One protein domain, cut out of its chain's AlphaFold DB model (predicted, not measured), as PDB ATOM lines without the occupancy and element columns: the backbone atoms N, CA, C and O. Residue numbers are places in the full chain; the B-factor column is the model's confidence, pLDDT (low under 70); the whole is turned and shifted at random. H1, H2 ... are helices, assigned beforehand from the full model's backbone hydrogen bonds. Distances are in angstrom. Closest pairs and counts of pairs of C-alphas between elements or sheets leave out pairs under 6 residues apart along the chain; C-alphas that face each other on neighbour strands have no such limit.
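What this domain is: This is residues 134 to 149 and 174 to 325 of the 373 residues of an uncharacterized protein of Burkholderia seminalis (UniProt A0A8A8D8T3). The longest helix, H4, lies along one side of a compact helical body whose core is H8, with H5 and H6 joining the two. On the far side of H8 from H4 is H7, its hairpin partner, and H3 and H1 complete a four-helix bundle with H7 and H8. H2 sits beside H3 at one end of the whole, while H9 and H10 are toward the other, where residues 302 to 308 stick out. The printed part has 168 residues, with eleven named helices, H1 to H11 in chain order, and no named strand: its class is all helix. It is compact, with a radius of gyration of the C-alphas of 15.2 A, and spans 45 by 35 by 32 A.

Where its parts are: H4, residues 210 to 229, is 28.5 A long, from C-alpha 210 at (80.488, -35.072, 119.739) to C-alpha 229 at (74.614, -39.451, 147.287). H5 is residues 235 to 238 and H6 residues 244 to 251. H7, residues 259 to 275, measures 24.5 A, and H8, residues 280 to 292, 18.2 A. H9 is residues 294 to 301, H10 residues 308 to 317 and H11 residues 319 to 322. Before H4 come H1, residues 134 to 146 and 18.5 A long, beginning at C-alpha 134 (52.048, -20.940, 129.911), H2, residues 174 to 184, and H3, residues 193 to 204.

How they stand to each other: H4 touches H5, closest at the C-alphas of Phe 223 and Ala 237, 4.6 A apart. H4 and H8 are near each other. H8 is the hub, touching six helices. H6 touches H8 at the C-alphas of Ala 246 and Gly 288, their closest, 4.4 A apart. H7 and H8 form a hairpin at a shallow tilt of 14 degrees, opposite ways; their closest C-alphas, of Cys 269 and Ala 282, are 5.3 A apart. H1 touches H7 at a steep tilt of 43 degrees, with the C-alphas of Gly 137 and Leu 271 closest at 4.8 A. H2 and H3 only just touch, with 3 pairs of C-alphas within 8 A. Every O i to N i+4 pair is within hydrogen-bond range in H1, H2, H3, H4, H6, H7, H8, H9 and H10; H5 and H11 are too short for such a pair.

The domain as a whole: The C-alphas farthest apart, of Gly 187 and His 305, are 47.9 A apart. Residues 150 to 173 are not printed, and C-alphas 149 and 174 are 21.6 A apart across the cut. Of the links printed whole, none is long. The mean pLDDT of the printed part is 81.1; it is under 70 at residue 149 and residues 174 to 192, 230 to 232 and 322 to 325.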
ATOM      1  N   PRO A 134      50.876 -20.374 130.571       83.69
ATOM      2  CA  PRO A 134      52.048 -20.940 129.911       83.69
ATOM      3  C   PRO A 134      52.612 -20.069 128.781       83.69
ATOM      4  O   PRO A 134      53.803 -20.177 128.487       83.69
ATOM      5  N   ASP A 135      51.807 -19.207 128.153       83.56
ATOM      6  CA  ASP A 135      52.243 -18.379 127.023       83.56
ATOM      7  C   ASP A 135      53.377 -17.415 127.411       83.56
ATOM      8  O   ASP A 135      54.294 -17.185 126.621       83.56
ATOM      9  N   ILE A 136      53.397 -16.946 128.665       83.81
ATOM     10  CA  ILE A 136      54.492 -16.133 129.221       83.81
ATOM     11  C   ILE A 136      55.804 -16.930 129.226       83.81
ATOM     12  O   ILE A 136      56.859 -16.435 128.823       83.81
ATOM     13  N   GLY A 137      55.741 -18.193 129.646       86.31
ATOM     14  CA  GLY A 137      56.891 -19.088 129.664       86.31
ATOM     15  C   GLY A 137      57.395 -19.443 128.262       86.31
ATOM     16  O   GLY A 137      58.604 -19.489 128.026       86.31
ATOM     17  N   TRP A 138      56.481 -19.649 127.312       87.44
ATOM     18  CA  TRP A 138      56.834 -19.887 125.911       87.44
ATOM     19  C   TRP A 138      57.508 -18.670 125.272       87.44
ATOM     20  O   TRP A 138      58.513 -18.822 124.578       87.44
ATOM     21  N   ALA A 139      57.031 -17.462 125.568       86.44
ATOM     22  CA  ALA A 139      57.669 -16.235 125.110       86.44
ATOM     23  C   ALA A 139      59.063 -16.016 125.734       86.44
ATOM     24  O   ALA A 139      59.968 -15.502 125.074       86.44
ATOM     25  N   ALA A 140      59.285 -16.449 126.978       89.88
ATOM     26  CA  ALA A 140      60.620 -16.424 127.575       89.88
ATOM     27  C   ALA A 140      61.599 -17.348 126.829       89.88
ATOM     28  O   ALA A 140      62.732 -16.947 126.551       89.88
ATOM     29  N   LEU A 141      61.156 -18.548 126.433       88.31
ATOM     30  CA  LEU A 141      61.942 -19.441 125.571       88.31
ATOM     31  C   LEU A 141      62.248 -18.807 124.211       88.31
ATOM     32  O   LEU A 141      63.377 -18.918 123.737       88.31
ATOM     33  N   GLU A 142      61.291 -18.106 123.597       84.12
ATOM     34  CA  GLU A 142      61.552 -17.348 122.367       84.12
ATOM     35  C   GLU A 142      62.644 -16.305 122.554       84.12
ATOM     36  O   GLU A 142      63.569 -16.244 121.747       84.12
ATOM     37  N   ARG A 143      62.567 -15.509 123.624       85.25
ATOM     38  CA  ARG A 143      63.572 -14.487 123.935       85.25
ATOM     39  C   ARG A 143      64.948 -15.121 124.146       85.25
ATOM     40  O   ARG A 143      65.945 -14.598 123.662       85.25
ATOM     41  N   ILE A 144      65.015 -16.295 124.775       88.12
ATOM     42  CA  ILE A 144      66.263 -17.060 124.911       88.12
ATOM     43  C   ILE A 144      66.795 -17.538 123.551       88.12
ATOM     44  O   ILE A 144      68.009 -17.620 123.376       88.12
ATOM     45  N   VAL A 145      65.948 -17.853 122.573       84.75
ATOM     46  CA  VAL A 145      66.406 -18.247 121.227       84.75
ATOM     47  C   VAL A 145      66.797 -17.039 120.380       84.75
ATOM     48  O   VAL A 145      67.821 -17.076 119.705       84.75
ATOM     49  N   GLY A 146      65.979 -15.987 120.404       78.44
ATOM     50  CA  GLY A 146      66.162 -14.766 119.619       78.44
ATOM     51  C   GLY A 146      67.263 -13.845 120.145       78.44
ATOM     52  O   GLY A 146      67.726 -12.978 119.408       78.44
ATOM     53  N   GLY A 147      67.705 -14.063 121.383       81.62
ATOM     54  CA  GLY A 147      68.662 -13.222 122.089       81.62
ATOM     55  C   GLY A 147      67.964 -12.348 123.125       81.62
ATOM     56  O   GLY A 147      66.928 -11.732 122.867       81.62
ATOM     57  N   VAL A 148      68.541 -12.295 124.321       75.81
ATOM     58  CA  VAL A 148      68.037 -11.449 125.404       75.81
ATOM     59  C   VAL A 148      68.576 -10.034 125.202       75.81
ATOM     60  O   VAL A 148      69.776  -9.791 125.335       75.81
ATOM     61  N   GLU A 149      67.706  -9.084 124.850       61.12
ATOM     62  CA  GLU A 149      68.100  -7.675 124.742       61.12
ATOM     63  C   GLU A 149      68.593  -7.160 126.100       61.12
ATOM     64  O   GLU A 149      67.865  -7.233 127.089       61.12
ATOM     65  N   ASN A 174      50.668 -18.559 117.063       51.81
ATOM     66  CA  ASN A 174      51.684 -18.760 116.014       51.81
ATOM     67  C   ASN A 174      52.983 -19.396 116.570       51.81
ATOM     68  O   ASN A 174      53.800 -19.930 115.819       51.81
ATOM     69  N   LEU A 175      53.132 -19.332 117.899       53.72
ATOM     70  CA  LEU A 175      54.086 -19.994 118.785       53.72
ATOM     71  C   LEU A 175      54.217 -21.490 118.542       53.72
ATOM     72  O   LEU A 175      55.178 -22.013 117.976       53.72
ATOM     73  N   ARG A 176      53.185 -22.179 119.015       54.66
ATOM     74  CA  ARG A 176      53.108 -23.634 119.025       54.66
ATOM     75  C   ARG A 176      53.292 -24.220 117.629       54.66
ATOM     76  O   ARG A 176      53.994 -25.214 117.496       54.66
ATOM     77  N   GLU A 177      52.749 -23.555 116.610       59.16
ATOM     78  CA  GLU A 177      52.877 -23.930 115.197       59.16
ATOM     79  C   GLU A 177      54.323 -23.811 114.685       59.16
ATOM     80  O   GLU A 177      54.846 -24.763 114.092       59.16
ATOM     81  N   LYS A 178      55.020 -22.703 114.988       57.41
ATOM     82  CA  LYS A 178      56.456 -22.554 114.692       57.41
ATOM     83  C   LYS A 178      57.312 -23.563 115.455       57.41
ATOM     84  O   LYS A 178      58.269 -24.083 114.886       57.41
ATOM     85  N   LEU A 179      56.971 -23.880 116.704       55.47
ATOM     86  CA  LEU A 179      57.694 -24.854 117.528       55.47
ATOM     87  C   LEU A 179      57.505 -26.295 117.033       55.47
ATOM     88  O   LEU A 179      58.477 -27.049 116.983       55.47
ATOM     89  N   THR A 180      56.308 -26.659 116.558       55.47
ATOM     90  CA  THR A 180      56.100 -27.920 115.828       55.47
ATOM     91  C   THR A 180      56.883 -27.968 114.520       55.47
ATOM     92  O   THR A 180      57.455 -29.009 114.212       55.47
ATOM     93  N   ALA A 181      56.986 -26.861 113.778       56.22
ATOM     94  CA  ALA A 181      57.788 -26.802 112.551       56.22
ATOM     95  C   ALA A 181      59.302 -26.910 112.830       56.22
ATOM     96  O   ALA A 181      60.032 -27.591 112.113       56.22
ATOM     97  N   ILE A 182      59.772 -26.287 113.912       52.72
ATOM     98  CA  ILE A 182      61.161 -26.323 114.386       52.72
ATOM     99  C   ILE A 182      61.584 -27.724 114.831       52.72
ATOM    100  O   ILE A 182      62.722 -28.125 114.569       52.72
ATOM    101  N   ALA A 183      60.696 -28.449 115.504       50.12
ATOM    102  CA  ALA A 183      60.948 -29.818 115.926       50.12
ATOM    103  C   ALA A 183      60.807 -30.812 114.759       50.12
ATOM    104  O   ALA A 183      61.656 -31.686 114.606       50.12
ATOM    105  N   ALA A 184      59.847 -30.593 113.850       51.25
ATOM    106  CA  ALA A 184      59.738 -31.347 112.599       51.25
ATOM    107  C   ALA A 184      61.000 -31.224 111.722       51.25
ATOM    108  O   ALA A 184      61.403 -32.201 111.094       51.25
ATOM    109  N   ALA A 185      61.680 -30.070 111.729       51.34
ATOM    110  CA  ALA A 185      62.967 -29.886 111.048       51.34
ATOM    111  C   ALA A 185      64.121 -30.715 111.657       51.34
ATOM    112  O   ALA A 185      65.104 -30.976 110.969       51.34
ATOM    113  N   ASN A 186      64.000 -31.159 112.915       47.47
ATOM    114  CA  ASN A 186      64.953 -32.064 113.571       47.47
ATOM    115  C   ASN A 186      64.596 -33.558 113.381       47.47
ATOM    116  O   ASN A 186      65.283 -34.413 113.933       47.47
ATOM    117  N   GLY A 187      63.548 -33.889 112.613       44.75
ATOM    118  CA  GLY A 187      63.171 -35.272 112.287       44.75
ATOM    119  C   GLY A 187      62.331 -36.007 113.340       44.75
ATOM    120  O   GLY A 187      61.964 -37.157 113.112       44.75
ATOM    121  N   GLU A 188      61.970 -35.359 114.450       44.25
ATOM    122  CA  GLU A 188      61.119 -35.929 115.499       44.25
ATOM    123  C   GLU A 188      59.875 -35.056 115.699       44.25
ATOM    124  O   GLU A 188      59.959 -33.838 115.851       44.25
ATOM    125  N   THR A 189      58.690 -35.670 115.692       44.25
ATOM    126  CA  THR A 189      57.454 -34.983 116.084       44.25
ATOM    127  C   THR A 189      57.452 -34.870 117.607       44.25
ATOM    128  O   THR A 189      57.402 -35.900 118.278       44.25
ATOM    129  N   PRO A 190      57.511 -33.661 118.194       52.34
ATOM    130  CA  PRO A 190      57.504 -33.522 119.639       52.34
ATOM    131  C   PRO A 190      56.089 -33.833 120.121       52.34
ATOM    132  O   PRO A 190      55.188 -32.999 120.080       52.34
ATOM    133  N   THR A 191      55.871 -35.065 120.560       57.44
ATOM    134  CA  THR A 191      54.577 -35.530 121.073       57.44
ATOM    135  C   THR A 191      54.203 -34.892 122.415       57.44
ATOM    136  O   THR A 191      53.052 -34.994 122.831       57.44
ATOM    137  N   HIS A 192      55.141 -34.199 123.073       68.62
ATOM    138  CA  HIS A 192      54.951 -33.565 124.381       68.62
ATOM    139  C   HIS A 192      55.719 -32.232 124.540       68.62
ATOM    140  O   HIS A 192      56.784 -32.072 123.932       68.62
ATOM    141  N   PRO A 193      55.223 -31.301 125.387       71.31
ATOM    142  CA  PRO A 193      55.864 -30.014 125.685       71.31
ATOM    143  C   PRO A 193      57.322 -30.106 126.158       71.31
ATOM    144  O   PRO A 193      58.110 -29.230 125.813       71.31
ATOM    145  N   GLY A 194      57.706 -31.171 126.873       76.06
ATOM    146  CA  GLY A 194      59.079 -31.373 127.360       76.06
ATOM    147  C   GLY A 194      60.115 -31.436 126.237       76.06
ATOM    148  O   GLY A 194      61.044 -30.639 126.230       76.06
ATOM    149  N   ALA A 195      59.893 -32.262 125.204       75.81
ATOM    150  CA  ALA A 195      60.788 -32.299 124.033       75.81
ATOM    151  C   ALA A 195      60.961 -30.939 123.352       75.81
ATOM    152  O   ALA A 195      62.008 -30.678 122.764       75.81
ATOM    153  N   VAL A 196      59.937 -30.082 123.387       79.25
ATOM    154  CA  VAL A 196      60.025 -28.746 122.794       79.25
ATOM    155  C   VAL A 196      60.975 -27.873 123.612       79.25
ATOM    156  O   VAL A 196      61.859 -27.248 123.032       79.25
ATOM    157  N   ILE A 197      60.837 -27.876 124.942       84.06
ATOM    158  CA  ILE A 197      61.745 -27.170 125.858       84.06
ATOM    159  C   ILE A 197      63.178 -27.675 125.653       84.06
ATOM    160  O   ILE A 197      64.081 -26.878 125.400       84.06
ATOM    161  N   ASP A 198      63.367 -28.992 125.668       85.25
ATOM    162  CA  ASP A 198      64.667 -29.647 125.518       85.25
ATOM    163  C   ASP A 198      65.339 -29.254 124.200       85.25
ATOM    164  O   ASP A 198      66.473 -28.770 124.182       85.25
ATOM    165  N   ALA A 199      64.622 -29.401 123.081       81.12
ATOM    166  CA  ALA A 199      65.138 -29.083 121.756       81.12
ATOM    167  C   ALA A 199      65.527 -27.604 121.627       81.12
ATOM    168  O   ALA A 199      66.531 -27.290 120.982       81.12
ATOM    169  N   ILE A 200      64.754 -26.700 122.235       82.00
ATOM    170  CA  ILE A 200      65.041 -25.265 122.235       82.00
ATOM    171  C   ILE A 200      66.292 -24.956 123.060       82.00
ATOM    172  O   ILE A 200      67.200 -24.298 122.549       82.00
ATOM    173  N   VAL A 201      66.364 -25.440 124.305       86.06
ATOM    174  CA  VAL A 201      67.503 -25.199 125.207       86.06
ATOM    175  C   VAL A 201      68.794 -25.719 124.580       86.06
ATOM    176  O   VAL A 201      69.799 -25.010 124.531       86.06
ATOM    177  N   LEU A 202      68.757 -26.929 124.024       84.75
ATOM    178  CA  LEU A 202      69.915 -27.551 123.390       84.75
ATOM    179  C   LEU A 202      70.345 -26.803 122.122       84.75
ATOM    180  O   LEU A 202      71.537 -26.599 121.906       84.75
ATOM    181  N   ARG A 203      69.394 -26.319 121.313       81.12
ATOM    182  CA  ARG A 203      69.699 -25.496 120.132       81.12
ATOM    183  C   ARG A 203      70.297 -24.140 120.509       81.12
ATOM    184  O   ARG A 203      71.200 -23.668 119.824       81.12
ATOM    185  N   ALA A 204      69.821 -23.525 121.590       79.94
ATOM    186  CA  ALA A 204      70.327 -22.246 122.082       79.94
ATOM    187  C   ALA A 204      71.813 -22.301 122.497       79.94
ATOM    188  O   ALA A 204      72.454 -21.250 122.556       79.94
ATOM    189  N   CYS A 205      72.349 -23.504 122.743       81.12
ATOM    190  CA  CYS A 205      73.741 -23.754 123.123       81.12
ATOM    191  C   CYS A 205      74.702 -23.959 121.934       81.12
ATOM    192  O   CYS A 205      75.906 -24.101 122.161       81.12
ATOM    193  N   GLY A 206      74.202 -23.987 120.692       78.12
ATOM    194  CA  GLY A 206      75.012 -24.152 119.481       78.12
ATOM    195  C   GLY A 206      74.940 -25.552 118.844       78.12
ATOM    196  O   GLY A 206      74.018 -26.323 119.122       78.12
ATOM    197  N   PRO A 207      75.871 -25.885 117.926       78.12
ATOM    198  CA  PRO A 207      75.880 -27.164 117.214       78.12
ATOM    199  C   PRO A 207      76.077 -28.355 118.161       78.12
ATOM    200  O   PRO A 207      76.919 -28.315 119.053       78.12
ATOM    201  N   ARG A 208      75.343 -29.450 117.926       77.94
ATOM    202  CA  ARG A 208      75.466 -30.699 118.702       77.94
ATOM    203  C   ARG A 208      76.568 -31.589 118.134       77.94
ATOM    204  O   ARG A 208      76.282 -32.606 117.501       77.94
ATOM    205  N   ASP A 209      77.811 -31.164 118.327       82.25
ATOM    206  CA  ASP A 209      78.992 -31.973 118.029       82.25
ATOM    207  C   ASP A 209      79.212 -33.087 119.075       82.25
ATOM    208  O   ASP A 209      78.486 -33.206 120.069       82.25
ATOM    209  N   ASP A 210      80.202 -33.948 118.840       81.62
ATOM    210  CA  ASP A 210      80.488 -35.072 119.739       81.62
ATOM    211  C   ASP A 210      80.922 -34.604 121.137       81.62
ATOM    212  O   ASP A 210      80.589 -35.245 122.135       81.62
ATOM    213  N   ALA A 211      81.608 -33.461 121.231       80.75
ATOM    214  CA  ALA A 211      82.006 -32.875 122.508       80.75
ATOM    215  C   ALA A 211      80.784 -32.412 123.313       80.75
ATOM    216  O   ALA A 211      80.697 -32.689 124.509       80.75
ATOM    217  N   ALA A 212      79.811 -31.769 122.660       82.12
ATOM    218  CA  ALA A 212      78.550 -31.394 123.280       82.12
ATOM    219  C   ALA A 212      77.806 -32.618 123.820       82.12
ATOM    220  O   ALA A 212      77.406 -32.629 124.979       82.12
ATOM    221  N   ARG A 213      77.710 -33.699 123.042       81.75
ATOM    222  CA  ARG A 213      77.063 -34.940 123.500       81.75
ATOM    223  C   ARG A 213      77.739 -35.550 124.731       81.75
ATOM    224  O   ARG A 213      77.053 -36.074 125.606       81.75
ATOM    225  N   ILE A 214      79.068 -35.494 124.811       82.69
ATOM    226  CA  ILE A 214      79.815 -35.984 125.978       82.69
ATOM    227  C   ILE A 214      79.491 -35.153 127.221       82.69
ATOM    228  O   ILE A 214      79.229 -35.724 128.277       82.69
ATOM    229  N   ASP A 215      79.453 -33.830 127.095       84.81
ATOM    230  CA  ASP A 215      79.106 -32.934 128.198       84.81
ATOM    231  C   ASP A 215      77.639 -33.096 128.644       84.81
ATOM    232  O   ASP A 215      77.365 -33.093 129.846       84.81
ATOM    233  N   GLU A 216      76.703 -33.316 127.706       84.88
ATOM    234  CA  GLU A 216      75.299 -33.661 128.002       84.88
ATOM    235  C   GLU A 216      75.236 -34.915 128.895       84.88
ATOM    236  O   GLU A 216      74.616 -34.908 129.964       84.88
ATOM    237  N   MET A 217      75.931 -35.989 128.497       83.50
ATOM    238  CA  MET A 217      75.990 -37.234 129.273       83.50
ATOM    239  C   MET A 217      76.686 -37.049 130.625       83.50
ATOM    240  O   MET A 217      76.233 -37.600 131.630       83.50
ATOM    241  N   ALA A 218      77.777 -36.281 130.668       83.38
ATOM    242  CA  ALA A 218      78.520 -36.017 131.895       83.38
ATOM    243  C   ALA A 218      77.665 -35.253 132.914       83.38
ATOM    244  O   ALA A 218      77.661 -35.600 134.095       83.38
ATOM    245  N   ALA A 219      76.900 -34.256 132.462       84.94
ATOM    246  CA  ALA A 219      75.976 -33.511 133.307       84.94
ATOM    247  C   ALA A 219      74.877 -34.401 133.899       84.94
ATOM    248  O   ALA A 219      74.654 -34.368 135.109       84.94
ATOM    249  N   LEU A 220      74.235 -35.240 133.079       84.44
ATOM    250  CA  LEU A 220      73.221 -36.189 133.552       84.44
ATOM    251  C   LEU A 220      73.801 -37.199 134.553       84.44
ATOM    252  O   LEU A 220      73.164 -37.508 135.564       84.44
ATOM    253  N   ALA A 221      75.015 -37.696 134.302       84.25
ATOM    254  CA  ALA A 221      75.698 -38.624 135.198       84.25
ATOM    255  C   ALA A 221      76.047 -37.972 136.545       84.25
ATOM    256  O   ALA A 221      75.790 -38.568 137.592       84.25
ATOM    257  N   MET A 222      76.579 -36.745 136.535       85.69
ATOM    258  CA  MET A 222      76.879 -35.986 137.754       85.69
ATOM    259  C   MET A 222      75.619 -35.672 138.553       85.69
ATOM    260  O   MET A 222      75.607 -35.872 139.766       85.69
ATOM    261  N   PHE A 223      74.547 -35.257 137.881       84.75
ATOM    262  CA  PHE A 223      73.267 -34.995 138.525       84.75
ATOM    263  C   PHE A 223      72.718 -36.255 139.202       84.75
ATOM    264  O   PHE A 223      72.405 -36.248 140.391       84.75
ATOM    265  N   SER A 224      72.698 -37.374 138.472       81.88
ATOM    266  CA  SER A 224      72.248 -38.671 138.990       81.88
ATOM    267  C   SER A 224      73.100 -39.154 140.167       81.88
ATOM    268  O   SER A 224      72.570 -39.689 141.139       81.88
ATOM    269  N   ALA A 225      74.419 -38.946 140.111       80.19
ATOM    270  CA  ALA A 225      75.323 -39.269 141.210       80.19
ATOM    271  C   ALA A 225      75.069 -38.382 142.439       80.19
ATOM    272  O   ALA A 225      75.050 -38.891 143.559       80.19
ATOM    273  N   GLY A 226      74.821 -37.083 142.238       79.31
ATOM    274  CA  GLY A 226      74.445 -36.151 143.302       79.31
ATOM    275  C   GLY A 226      73.155 -36.571 144.007       79.31
ATOM    276  O   GLY A 226      73.112 -36.616 145.237       79.31
ATOM    277  N   LEU A 227      72.145 -36.985 143.234       78.25
ATOM    278  CA  LEU A 227      70.908 -37.549 143.773       78.25
ATOM    279  C   LEU A 227      71.143 -38.824 144.576       78.25
ATOM    280  O   LEU A 227      70.645 -38.947 145.692       78.25
ATOM    281  N   ALA A 228      71.922 -39.758 144.033       76.31
ATOM    282  CA  ALA A 228      72.223 -41.018 144.704       76.31
ATOM    283  C   ALA A 228      73.009 -40.821 146.014       76.31
ATOM    284  O   ALA A 228      72.845 -41.603 146.947       76.31
ATOM    285  N   ALA A 229      73.842 -39.780 146.093       77.56
ATOM    286  CA  ALA A 229      74.614 -39.451 147.287       77.56
ATOM    287  C   ALA A 229      73.773 -38.812 148.408       77.56
ATOM    288  O   ALA A 229      74.241 -38.743 149.541       77.56
ATOM    289  N   GLY A 230      72.556 -38.339 148.119       69.00
ATOM    290  CA  GLY A 230      71.679 -37.717 149.116       69.00
ATOM    291  C   GLY A 230      72.147 -36.341 149.607       69.00
ATOM    292  O   GLY A 230      71.588 -35.819 150.565       69.00
ATOM    293  N   ASN A 231      73.131 -35.725 148.942       65.25
ATOM    294  CA  ASN A 231      73.731 -34.442 149.337       65.25
ATOM    295  C   ASN A 231      72.880 -33.210 148.960       65.25
ATOM    296  O   ASN A 231      73.370 -32.083 149.011       65.25
ATOM    297  N   GLY A 232      71.622 -33.414 148.558       67.56
ATOM    298  CA  GLY A 232      70.795 -32.380 147.939       67.56
ATOM    299  C   GLY A 232      71.243 -32.036 146.515       67.56
ATOM    300  O   GLY A 232      72.321 -32.422 146.057       67.56
ATOM    301  N   VAL A 233      70.387 -31.325 145.784       78.25
ATOM    302  CA  VAL A 233      70.687 -30.850 144.429       78.25
ATOM    303  C   VAL A 233      71.121 -29.395 144.508       78.25
ATOM    304  O   VAL A 233      70.329 -28.540 144.884       78.25
ATOM    305  N   SER A 234      72.364 -29.120 144.123       81.06
ATOM    306  CA  SER A 234      72.903 -27.763 143.996       81.06
ATOM    307  C   SER A 234      73.279 -27.460 142.549       81.06
ATOM    308  O   SER A 234      73.335 -28.357 141.702       81.06
ATOM    309  N   VAL A 235      73.614 -26.201 142.262       86.31
ATOM    310  CA  VAL A 235      74.109 -25.748 140.948       86.31
ATOM    311  C   VAL A 235      75.227 -26.654 140.398       86.31
ATOM    312  O   VAL A 235      75.245 -26.970 139.210       86.31
ATOM    313  N   GLN A 236      76.133 -27.134 141.257       83.94
ATOM    314  CA  GLN A 236      77.264 -27.975 140.840       83.94
ATOM    315  C   GLN A 236      76.845 -29.367 140.348       83.94
ATOM    316  O   GLN A 236      77.551 -29.963 139.535       83.94
ATOM    317  N   ALA A 237      75.682 -29.873 140.778       85.62
ATOM    318  CA  ALA A 237      75.159 -31.158 140.315       85.62
ATOM    319  C   ALA A 237      74.850 -31.151 138.806       85.62
ATOM    320  O   ALA A 237      74.860 -32.199 138.168       85.62
ATOM    321  N   TYR A 238      74.652 -29.972 138.208       89.06
ATOM    322  CA  TYR A 238      74.343 -29.789 136.787       89.06
ATOM    323  C   TYR A 238      75.590 -29.655 135.899       89.06
ATOM    324  O   TYR A 238      75.604 -28.929 134.903       89.06
ATOM    325  N   GLY A 239      76.653 -30.372 136.252       82.56
ATOM    326  CA  GLY A 239      77.825 -30.569 135.405       82.56
ATOM    327  C   GLY A 239      78.977 -29.583 135.597       82.56
ATOM    328  O   GLY A 239      80.025 -29.780 134.987       82.56
ATOM    329  N   GLY A 240      78.829 -28.559 136.446       84.38
ATOM    330  CA  GLY A 240      79.903 -27.619 136.786       84.38
ATOM    331  C   GLY A 240      80.640 -27.086 135.549       84.38
ATOM    332  O   GLY A 240      80.048 -26.456 134.673       84.38
ATOM    333  N   GLN A 241      81.936 -27.384 135.437       78.44
ATOM    334  CA  GLN A 241      82.768 -26.972 134.296       78.44
ATOM    335  C   GLN A 241      82.344 -27.568 132.936       78.44
ATOM    336  O   GLN A 241      82.648 -26.966 131.906       78.44
ATOM    337  N   HIS A 242      81.640 -28.707 132.941       84.12
ATOM    338  CA  HIS A 242      81.106 -29.411 131.766       84.12
ATOM    339  C   HIS A 242      79.672 -28.983 131.421       84.12
ATOM    340  O   HIS A 242      79.014 -29.604 130.593       84.12
ATOM    341  N   ASN A 243      79.142 -27.937 132.062       91.06
ATOM    342  CA  ASN A 243      77.828 -27.426 131.705       91.06
ATOM    343  C   ASN A 243      77.875 -26.705 130.340       91.06
ATOM    344  O   ASN A 243      78.616 -25.737 130.140       91.06
ATOM    345  N   LEU A 244      77.061 -27.176 129.397       90.56
ATOM    346  CA  LEU A 244      77.026 -26.705 128.015       90.56
ATOM    347  C   LEU A 244      76.485 -25.304 127.872       90.56
ATOM    348  O   LEU A 244      77.043 -24.518 127.112       90.56
ATOM    349  N   VAL A 245      75.441 -24.981 128.627       92.44
ATOM    350  CA  VAL A 245      74.892 -23.630 128.676       92.44
ATOM    351  C   VAL A 245      75.974 -22.690 129.198       92.44
ATOM    352  O   VAL A 245      76.258 -21.672 128.574       92.44
ATOM    353  N   ALA A 246      76.679 -23.067 130.268       93.19
ATOM    354  CA  ALA A 246      77.759 -22.253 130.811       93.19
ATOM    355  C   ALA A 246      78.925 -22.064 129.821       93.19
ATOM    356  O   ALA A 246      79.569 -21.012 129.782       93.19
ATOM    357  N   ARG A 247      79.226 -23.075 128.999       91.38
ATOM    358  CA  ARG A 247      80.195 -22.956 127.899       91.38
ATOM    359  C   ARG A 247      79.678 -22.044 126.786       91.38
ATOM    360  O   ARG A 247      80.430 -21.193 126.310       91.38
ATOM    361  N   ALA A 248      78.418 -22.191 126.387       91.56
ATOM    362  CA  ALA A 248      77.793 -21.366 125.361       91.56
ATOM    363  C   ALA A 248      77.788 -19.889 125.771       91.56
ATOM    364  O   ALA A 248      78.213 -19.037 124.995       91.56
ATOM    365  N   ILE A 249      77.436 -19.587 127.023       93.25
ATOM    366  CA  ILE A 249      77.446 -18.228 127.581       93.25
ATOM    367  C   ILE A 249      78.827 -17.586 127.469       93.25
ATOM    368  O   ILE A 249      78.954 -16.467 126.977       93.25
ATOM    369  N   ARG A 250      79.873 -18.321 127.860       91.19
ATOM    370  CA  ARG A 250      81.260 -17.837 127.817       91.19
ATOM    371  C   ARG A 250      81.811 -17.647 126.403       91.19
ATOM    372  O   ARG A 250      82.802 -16.947 126.243       91.19
ATOM    373  N   THR A 251      81.213 -18.280 125.394       90.62
ATOM    374  CA  THR A 251      81.745 -18.284 124.022       90.62
ATOM    375  C   THR A 251      80.943 -17.407 123.068       90.62
ATOM    376  O   THR A 251      81.538 -16.647 122.311       90.62
ATOM    377  N   HIS A 252      79.614 -17.502 123.082       89.31
ATOM    378  CA  HIS A 252      78.759 -16.861 122.078       89.31
ATOM    379  C   HIS A 252      77.368 -16.431 122.582       89.31
ATOM    380  O   HIS A 252      76.615 -15.833 121.819       89.31
ATOM    381  N   ARG A 253      77.021 -16.695 123.849       91.06
ATOM    382  CA  ARG A 253      75.720 -16.360 124.465       91.06
ATOM    383  C   ARG A 253      75.856 -15.460 125.695       91.06
ATOM    384  O   ARG A 253      75.236 -15.687 126.733       91.06
ATOM    385  N   ALA A 254      76.691 -14.427 125.590       91.06
ATOM    386  CA  ALA A 254      76.921 -13.465 126.672       91.06
ATOM    387  C   ALA A 254      75.676 -12.622 127.025       91.06
ATOM    388  O   ALA A 254      75.684 -11.895 128.018       91.06
ATOM    389  N   ASP A 255      74.616 -12.692 126.217       91.56
ATOM    390  CA  ASP A 255      73.303 -12.107 126.493       91.56
ATOM    391  C   ASP A 255      72.587 -12.804 127.663       91.56
ATOM    392  O   ASP A 255      71.933 -12.142 128.469       91.56
ATOM    393  N   LEU A 256      72.773 -14.120 127.821       92.25
ATOM    394  CA  LEU A 256      72.177 -14.899 128.914       92.25
ATOM    395  C   LEU A 256      72.880 -14.690 130.264       92.25
ATOM    396  O   LEU A 256      72.290 -14.976 131.302       92.25
ATOM    397  N   ALA A 257      74.108 -14.160 130.272       93.31
ATOM    398  CA  ALA A 257      74.815 -13.722 131.482       93.31
ATOM    399  C   ALA A 257      74.297 -12.356 131.973       93.31
ATOM    400  O   ALA A 257      75.064 -11.414 132.163       93.31
ATOM    401  N   SER A 258      72.980 -12.222 132.106       92.62
ATOM    402  CA  SER A 258      72.308 -10.988 132.504       92.62
ATOM    403  C   SER A 258      71.142 -11.275 133.449       92.62
ATOM    404  O   SER A 258      70.662 -12.407 133.540       92.62
ATOM    405  N   MET A 259      70.683 -10.232 134.145       92.12
ATOM    406  CA  MET A 259      69.480 -10.257 134.984       92.12
ATOM    407  C   MET A 259      68.279 -10.819 134.210       92.12
ATOM    408  O   MET A 259      67.620 -11.752 134.662       92.12
ATOM    409  N   ASP A 260      68.056 -10.308 133.000       91.25
ATOM    410  CA  ASP A 260      66.974 -10.739 132.118       91.25
ATOM    411  C   ASP A 260      67.134 -12.195 131.672       91.25
ATOM    412  O   ASP A 260      66.143 -12.910 131.553       91.25
ATOM    413  N   GLY A 261      68.368 -12.656 131.440       92.88
ATOM    414  CA  GLY A 261      68.651 -14.056 131.121       92.88
ATOM    415  C   GLY A 261      68.291 -14.991 132.274       92.88
ATOM    416  O   GLY A 261      67.664 -16.031 132.062       92.88
ATOM    417  N   LEU A 262      68.625 -14.594 133.504       94.62
ATOM    418  CA  LEU A 262      68.287 -15.333 134.718       94.62
ATOM    419  C   LEU A 262      66.770 -15.378 134.957       94.62
ATOM    420  O   LEU A 262      66.216 -16.453 135.185       94.62
ATOM    421  N   LEU A 263      66.080 -14.243 134.827       93.25
ATOM    422  CA  LEU A 263      64.619 -14.174 134.903       93.25
ATOM    423  C   LEU A 263      63.954 -14.997 133.787       93.25
ATOM    424  O   LEU A 263      63.030 -15.761 134.052       93.25
ATOM    425  N   ALA A 264      64.459 -14.946 132.554       93.25
ATOM    426  CA  ALA A 264      63.940 -15.778 131.472       93.25
ATOM    427  C   ALA A 264      64.095 -17.275 131.787       93.25
ATOM    428  O   ALA A 264      63.142 -18.032 131.621       93.25
ATOM    429  N   ALA A 265      65.244 -17.717 132.310       94.69
ATOM    430  CA  ALA A 265      65.449 -19.116 132.696       94.69
ATOM    431  C   ALA A 265      64.533 -19.566 133.849       94.69
ATOM    432  O   ALA A 265      64.030 -20.693 133.839       94.69
ATOM    433  N   LEU A 266      64.257 -18.686 134.815       93.94
ATOM    434  CA  LEU A 266      63.259 -18.937 135.859       93.94
ATOM    435  C   LEU A 266      61.845 -19.077 135.275       93.94
ATOM    436  O   LEU A 266      61.103 -19.973 135.690       93.94
ATOM    437  N   ALA A 267      61.499 -18.272 134.265       92.56
ATOM    438  CA  ALA A 267      60.235 -18.395 133.540       92.56
ATOM    439  C   ALA A 267      60.125 -19.753 132.832       92.56
ATOM    440  O   ALA A 267      59.068 -20.379 132.871       92.56
ATOM    441  N   VAL A 268      61.220 -20.259 132.249       92.12
ATOM    442  CA  VAL A 268      61.265 -21.607 131.650       92.12
ATOM    443  C   VAL A 268      61.056 -22.694 132.708       92.12
ATOM    444  O   VAL A 268      60.285 -23.626 132.491       92.12
ATOM    445  N   CYS A 269      61.668 -22.563 133.888       90.94
ATOM    446  CA  CYS A 269      61.427 -23.489 135.001       90.94
ATOM    447  C   CYS A 269      59.971 -23.430 135.500       90.94
ATOM    448  O   CYS A 269      59.419 -24.422 135.978       90.94
ATOM    449  N   ARG A 270      59.311 -22.267 135.423       89.69
ATOM    450  CA  ARG A 270      57.870 -22.154 135.692       89.69
ATOM    451  C   ARG A 270      57.044 -22.812 134.589       89.69
ATOM    452  O   ARG A 270      56.137 -23.572 134.923       89.69
ATOM    453  N   LEU A 271      57.370 -22.571 133.325       88.75
ATOM    454  CA  LEU A 271      56.706 -23.203 132.192       88.75
ATOM    455  C   LEU A 271      56.699 -24.722 132.339       88.75
ATOM    456  O   LEU A 271      55.626 -25.314 132.305       88.75
ATOM    457  N   ASP A 272      57.873 -25.323 132.557       86.81
ATOM    458  CA  ASP A 272      58.035 -26.770 132.721       86.81
ATOM    459  C   ASP A 272      57.075 -27.338 133.776       86.81
ATOM    460  O   ASP A 272      56.372 -28.322 133.537       86.81
ATOM    461  N   ARG A 273      56.965 -26.643 134.914       83.38
ATOM    462  CA  ARG A 273      56.045 -26.997 136.000       83.38
ATOM    463  C   ARG A 273      54.575 -26.847 135.622       83.38
ATOM    464  O   ARG A 273      53.777 -27.687 136.019       83.38
ATOM    465  N   LEU A 274      54.204 -25.789 134.899       82.62
ATOM    466  CA  LEU A 274      52.817 -25.561 134.467       82.62
ATOM    467  C   LEU A 274      52.353 -26.610 133.461       82.62
ATOM    468  O   LEU A 274      51.221 -27.077 133.540       82.62
ATOM    469  N   VAL A 275      53.224 -26.987 132.527       80.25
ATOM    470  CA  VAL A 275      52.900 -27.993 131.507       80.25
ATOM    471  C   VAL A 275      53.138 -29.426 131.993       80.25
ATOM    472  O   VAL A 275      52.813 -30.365 131.270       80.25
ATOM    473  N   GLY A 276      53.703 -29.596 133.195       73.50
ATOM    474  CA  GLY A 276      54.026 -30.895 133.781       73.50
ATOM    475  C   GLY A 276      55.034 -31.691 132.952       73.50
ATOM    476  O   GLY A 276      54.901 -32.907 132.848       73.50
ATOM    477  N   ALA A 277      55.993 -31.014 132.311       70.62
ATOM    478  CA  ALA A 277      56.927 -31.653 131.386       70.62
ATOM    479  C   ALA A 277      58.047 -32.426 132.097       70.62
ATOM    480  O   ALA A 277      58.514 -33.422 131.548       70.62
ATOM    481  N   GLY A 278      58.461 -32.007 133.300       71.69
ATOM    482  CA  GLY A 278      59.531 -32.678 134.046       71.69
ATOM    483  C   GLY A 278      60.888 -32.604 133.336       71.69
ATOM    484  O   GLY A 278      61.710 -33.510 133.466       71.69
ATOM    485  N   SER A 279      61.116 -31.547 132.555       79.50
ATOM    486  CA  SER A 279      62.330 -31.340 131.777       79.50
ATOM    487  C   SER A 279      63.515 -31.047 132.694       79.50
ATOM    488  O   SER A 279      63.623 -29.986 133.313       79.50
ATOM    489  N   PHE A 280      64.483 -31.964 132.697       85.75
ATOM    490  CA  PHE A 280      65.816 -31.724 133.254       85.75
ATOM    491  C   PHE A 280      66.465 -30.462 132.658       85.75
ATOM    492  O   PHE A 280      67.170 -29.725 133.351       85.75
ATOM    493  N   TRP A 281      66.210 -30.192 131.376       89.62
ATOM    494  CA  TRP A 281      66.886 -29.148 130.614       89.62
ATOM    495  C   TRP A 281      66.456 -27.732 131.004       89.62
ATOM    496  O   TRP A 281      67.262 -26.807 130.896       89.62
ATOM    497  N   ALA A 282      65.239 -27.558 131.528       91.19
ATOM    498  CA  ALA A 282      64.802 -26.284 132.097       91.19
ATOM    499  C   ALA A 282      65.687 -25.866 133.288       91.19
ATOM    500  O   ALA A 282      66.249 -24.768 133.300       91.19
ATOM    501  N   CYS A 283      65.896 -26.766 134.254       91.31
ATOM    502  CA  CYS A 283      66.785 -26.512 135.394       91.31
ATOM    503  C   CYS A 283      68.267 -26.507 134.988       91.31
ATOM    504  O   CYS A 283      69.055 -25.756 135.563       91.31
ATOM    505  N   TYR A 284      68.650 -27.279 133.966       92.81
ATOM    506  CA  TYR A 284      70.001 -27.251 133.400       92.81
ATOM    507  C   TYR A 284      70.368 -25.877 132.815       92.81
ATOM    508  O   TYR A 284      71.492 -25.414 133.019       92.81
ATOM    509  N   LEU A 285      69.425 -25.206 132.137       94.69
ATOM    510  CA  LEU A 285      69.577 -23.828 131.659       94.69
ATOM    511  C   LEU A 285      69.827 -22.864 132.824       94.69
ATOM    512  O   LEU A 285      70.806 -22.116 132.801       94.69
ATOM    513  N   LEU A 286      68.978 -22.912 133.855       95.50
ATOM    514  CA  LEU A 286      69.114 -22.069 135.044       95.50
ATOM    515  C   LEU A 286      70.467 -22.281 135.741       95.50
ATOM    516  O   LEU A 286      71.172 -21.316 136.041       95.50
ATOM    517  N   ALA A 287      70.864 -23.540 135.945       94.62
ATOM    518  CA  ALA A 287      72.152 -23.874 136.541       94.62
ATOM    519  C   ALA A 287      73.329 -23.405 135.672       94.62
ATOM    520  O   ALA A 287      74.314 -22.894 136.197       94.62
ATOM    521  N   GLY A 288      73.224 -23.519 134.347       94.50
ATOM    522  CA  GLY A 288      74.250 -23.042 133.425       94.50
ATOM    523  C   GLY A 288      74.485 -21.534 133.506       94.50
ATOM    524  O   GLY A 288      75.639 -21.099 133.523       94.50
ATOM    525  N   ILE A 289      73.415 -20.742 133.632       95.06
ATOM    526  CA  ILE A 289      73.518 -19.297 133.893       95.06
ATOM    527  C   ILE A 289      74.172 -19.052 135.253       95.06
ATOM    528  O   ILE A 289      75.103 -18.255 135.339       95.06
ATOM    529  N   ALA A 290      73.761 -19.779 136.297       94.69
ATOM    530  CA  ALA A 290      74.339 -19.621 137.631       94.69
ATOM    531  C   ALA A 290      75.839 -19.958 137.698       94.69
ATOM    532  O   ALA A 290      76.583 -19.322 138.443       94.69
ATOM    533  N   ILE A 291      76.300 -20.918 136.890       94.38
ATOM    534  CA  ILE A 291      77.718 -21.279 136.767       94.38
ATOM    535  C   ILE A 291      78.497 -20.216 135.985       94.38
ATOM    536  O   ILE A 291      79.619 -19.879 136.360       94.38
ATOM    537  N   ALA A 292      77.944 -19.714 134.878       94.62
ATOM    538  CA  ALA A 292      78.660 -18.793 133.995       94.62
ATOM    539  C   ALA A 292      78.630 -17.332 134.456       94.62
ATOM    540  O   ALA A 292      79.555 -16.590 134.135       94.62
ATOM    541  N   ALA A 293      77.594 -16.924 135.190       94.38
ATOM    542  CA  ALA A 293      77.377 -15.554 135.645       94.38
ATOM    543  C   ALA A 293      77.113 -15.493 137.165       94.38
ATOM    544  O   ALA A 293      76.070 -14.990 137.595       94.38
ATOM    545  N   PRO A 294      78.045 -15.982 138.010       93.25
ATOM    546  CA  PRO A 294      77.846 -16.021 139.459       93.25
ATOM    547  C   PRO A 294      77.666 -14.623 140.063       93.25
ATOM    548  O   PRO A 294      76.985 -14.474 141.074       93.25
ATOM    549  N   ASP A 295      78.242 -13.593 139.439       93.25
ATOM    550  CA  ASP A 295      78.111 -12.209 139.894       93.25
ATOM    551  C   ASP A 295      76.689 -11.680 139.700       93.25
ATOM    552  O   ASP A 295      76.155 -11.066 140.617       93.25
ATOM    553  N   THR A 296      76.029 -12.002 138.583       92.12
ATOM    554  CA  THR A 296      74.616 -11.666 138.348       92.12
ATOM    555  C   THR A 296      73.700 -12.375 139.343       92.12
ATOM    556  O   THR A 296      72.788 -11.760 139.893       92.12
ATOM    557  N   VAL A 297      73.955 -13.659 139.628       92.75
ATOM    558  CA  VAL A 297      73.187 -14.395 140.647       92.75
ATOM    559  C   VAL A 297      73.391 -13.783 142.029       92.75
ATOM    560  O   VAL A 297      72.430 -13.646 142.782       92.75
ATOM    561  N   ARG A 298      74.625 -13.389 142.364       91.31
ATOM    562  CA  ARG A 298      74.937 -12.732 143.638       91.31
ATOM    563  C   ARG A 298      74.326 -11.338 143.723       91.31
ATOM    564  O   ARG A 298      73.903 -10.948 144.803       91.31
ATOM    565  N   GLU A 299      74.259 -10.609 142.615       91.62
ATOM    566  CA  GLU A 299      73.604  -9.304 142.552       91.62
ATOM    567  C   GLU A 299      72.106  -9.427 142.841       91.62
ATOM    568  O   GLU A 299      71.594  -8.675 143.665       91.62
ATOM    569  N   ILE A 300      71.412 -10.402 142.233       90.69
ATOM    570  CA  ILE A 300      70.023 -10.708 142.603       90.69
ATOM    571  C   ILE A 300      69.947 -11.130 144.064       90.69
ATOM    572  O   ILE A 300      69.143 -10.582 144.810       90.69
ATOM    573  N   GLY A 301      70.788 -12.078 144.478       89.62
ATOM    574  CA  GLY A 301      70.778 -12.625 145.831       89.62
ATOM    575  C   GLY A 301      71.002 -11.570 146.910       89.62
ATOM    576  O   GLY A 301      70.355 -11.627 147.946       89.62
ATOM    577  N   GLY A 302      71.832 -10.561 146.638       87.50
ATOM    578  CA  GLY A 302      72.071  -9.429 147.533       87.50
ATOM    579  C   GLY A 302      70.852  -8.531 147.755       87.50
ATOM    580  O   GLY A 302      70.877  -7.706 148.660       87.50
ATOM    581  N   ARG A 303      69.783  -8.698 146.968       89.69
ATOM    582  CA  ARG A 303      68.496  -8.016 147.164       89.69
ATOM    583  C   ARG A 303      67.571  -8.757 148.131       89.69
ATOM    584  O   ARG A 303      66.482  -8.272 148.413       89.69
ATOM    585  N   PHE A 304      67.974  -9.926 148.627       88.50
ATOM    586  CA  PHE A 304      67.204 -10.731 149.569       88.50
ATOM    587  C   PHE A 304      67.959 -10.866 150.886       88.50
ATOM    588  O   PHE A 304      69.161 -11.115 150.914       88.50
ATOM    589  N   HIS A 305      67.228 -10.753 151.988       84.75
ATOM    590  CA  HIS A 305      67.794 -10.899 153.317       84.75
ATOM    591  C   HIS A 305      68.272 -12.341 153.588       84.75
ATOM    592  O   HIS A 305      67.516 -13.309 153.424       84.75
ATOM    593  N   GLY A 306      69.506 -12.470 154.084       80.94
ATOM    594  CA  GLY A 306      70.111 -13.740 154.493       80.94
ATOM    595  C   GLY A 306      70.441 -14.675 153.325       80.94
ATOM    596  O   GLY A 306      70.800 -14.242 152.236       80.94
ATOM    597  N   ASP A 307      70.325 -15.980 153.559       80.12
ATOM    598  CA  ASP A 307      70.550 -17.047 152.573       80.12
ATOM    599  C   ASP A 307      69.265 -17.481 151.842       80.12
ATOM    600  O   ASP A 307      69.285 -18.424 151.047       80.12
ATOM    601  N   THR A 308      68.156 -16.761 152.052       83.19
ATOM    602  CA  THR A 308      66.824 -17.091 151.516       83.19
ATOM    603  C   THR A 308      66.834 -17.297 150.000       83.19
ATOM    604  O   THR A 308      66.217 -18.236 149.498       83.19
ATOM    605  N   TRP A 309      67.557 -16.445 149.266       88.25
ATOM    606  CA  TRP A 309      67.704 -16.576 147.814       88.25
ATOM    607  C   TRP A 309      68.363 -17.898 147.416       88.25
ATOM    608  O   TRP A 309      67.865 -18.593 146.531       88.25
ATOM    609  N   GLN A 310      69.462 -18.263 148.080       86.62
ATOM    610  CA  GLN A 310      70.210 -19.477 147.764       86.62
ATOM    611  C   GLN A 310      69.382 -20.724 148.085       86.62
ATOM    612  O   GLN A 310      69.263 -21.608 147.241       86.62
ATOM    613  N   ALA A 311      68.735 -20.754 149.253       83.88
ATOM    614  CA  ALA A 311      67.860 -21.854 149.648       83.88
ATOM    615  C   ALA A 311      66.675 -22.033 148.678       83.88
ATOM    616  O   ALA A 311      66.329 -23.159 148.313       83.88
ATOM    617  N   TRP A 312      66.070 -20.931 148.219       87.06
ATOM    618  CA  TRP A 312      65.022 -20.980 147.199       87.06
ATOM    619  C   TRP A 312      65.550 -21.479 145.850       87.06
ATOM    620  O   TRP A 312      64.910 -22.320 145.218       87.06
ATOM    621  N   LEU A 313      66.714 -20.997 145.410       89.12
ATOM    622  CA  LEU A 313      67.314 -21.411 144.143       89.12
ATOM    623  C   LEU A 313      67.637 -22.911 144.150       89.12
ATOM    624  O   LEU A 313      67.291 -23.613 143.201       89.12
ATOM    625  N   ASP A 314      68.224 -23.418 145.234       86.06
ATOM    626  CA  ASP A 314      68.507 -24.846 145.403       86.06
ATOM    627  C   ASP A 314      67.211 -25.676 145.421       86.06
ATOM    628  O   ASP A 314      67.147 -26.742 144.808       86.06
ATOM    629  N   HIS A 315      66.129 -25.161 146.020       82.44
ATOM    630  CA  HIS A 315      64.813 -25.804 145.956       82.44
ATOM    631  C   HIS A 315      64.267 -25.895 144.519       82.44
ATOM    632  O   HIS A 315      63.780 -26.951 144.111       82.44
ATOM    633  N   VAL A 316      64.368 -24.817 143.731       85.81
ATOM    634  CA  VAL A 316      63.966 -24.822 142.312       85.81
ATOM    635  C   VAL A 316      64.812 -25.816 141.516       85.81
ATOM    636  O   VAL A 316      64.276 -26.582 140.716       85.81
ATOM    637  N   LEU A 317      66.122 -25.849 141.756       87.81
ATOM    638  CA  LEU A 317      67.044 -26.764 141.086       87.81
ATOM    639  C   LEU A 317      66.835 -28.225 141.490       87.81
ATOM    640  O   LEU A 317      67.114 -29.109 140.687       87.81
ATOM    641  N   ALA A 318      66.316 -28.507 142.681       82.88
ATOM    642  CA  ALA A 318      65.965 -29.861 143.099       82.88
ATOM    643  C   ALA A 318      64.696 -30.403 142.422       82.88
ATOM    644  O   ALA A 318      64.435 -31.604 142.494       82.88
ATOM    645  N   TRP A 319      63.915 -29.555 141.743       78.12
ATOM    646  CA  TRP A 319      62.604 -29.925 141.213       78.12
ATOM    647  C   TRP A 319      62.595 -31.163 140.299       78.12
ATOM    648  O   TRP A 319      61.735 -32.019 140.511       78.12
ATOM    649  N   PRO A 320      63.542 -31.361 139.357       76.19
ATOM    650  CA  PRO A 320      63.547 -32.550 138.499       76.19
ATOM    651  C   PRO A 320      63.699 -33.869 139.267       76.19
ATOM    652  O   PRO A 320      63.299 -34.916 138.777       76.19
ATOM    653  N   ALA A 321      64.262 -33.834 140.477       74.12
ATOM    654  CA  ALA A 321      64.413 -35.009 141.331       74.12
ATOM    655  C   ALA A 321      63.158 -35.342 142.148       74.12
ATOM    656  O   ALA A 321      63.025 -36.442 142.683       74.12
ATOM    657  N   VAL A 322      62.269 -34.362 142.289       67.06
ATOM    658  CA  VAL A 322      61.070 -34.418 143.130       67.06
ATOM    659  C   VAL A 322      59.810 -34.568 142.272       67.06
ATOM    660  O   VAL A 322      58.828 -35.183 142.695       67.06
ATOM    661  N   SER A 323      59.833 -34.036 141.050       60.72
ATOM    662  CA  SER A 323      58.748 -34.174 140.087       60.72
ATOM    663  C   SER A 323      58.571 -35.636 139.684       60.72
ATOM    664  O   SER A 323      59.542 -36.375 139.519       60.72
ATOM    665  N   ARG A 324      57.316 -36.069 139.522       53.72
ATOM    666  CA  ARG A 324      57.044 -37.386 138.941       53.72
ATOM    667  C   ARG A 324      57.537 -37.396 137.499       53.72
ATOM    668  O   ARG A 324      57.308 -36.432 136.765       53.72
ATOM    669  N   PHE A 325      58.200 -38.481 137.123       52.81
ATOM    670  CA  PHE A 325      58.448 -38.807 135.728       52.81
ATOM    671  C   PHE A 325      57.090 -38.912 135.011       52.81
ATOM    672  O   PHE A 325      56.084 -39.292 135.615       52.81
TER     673      PHE A 325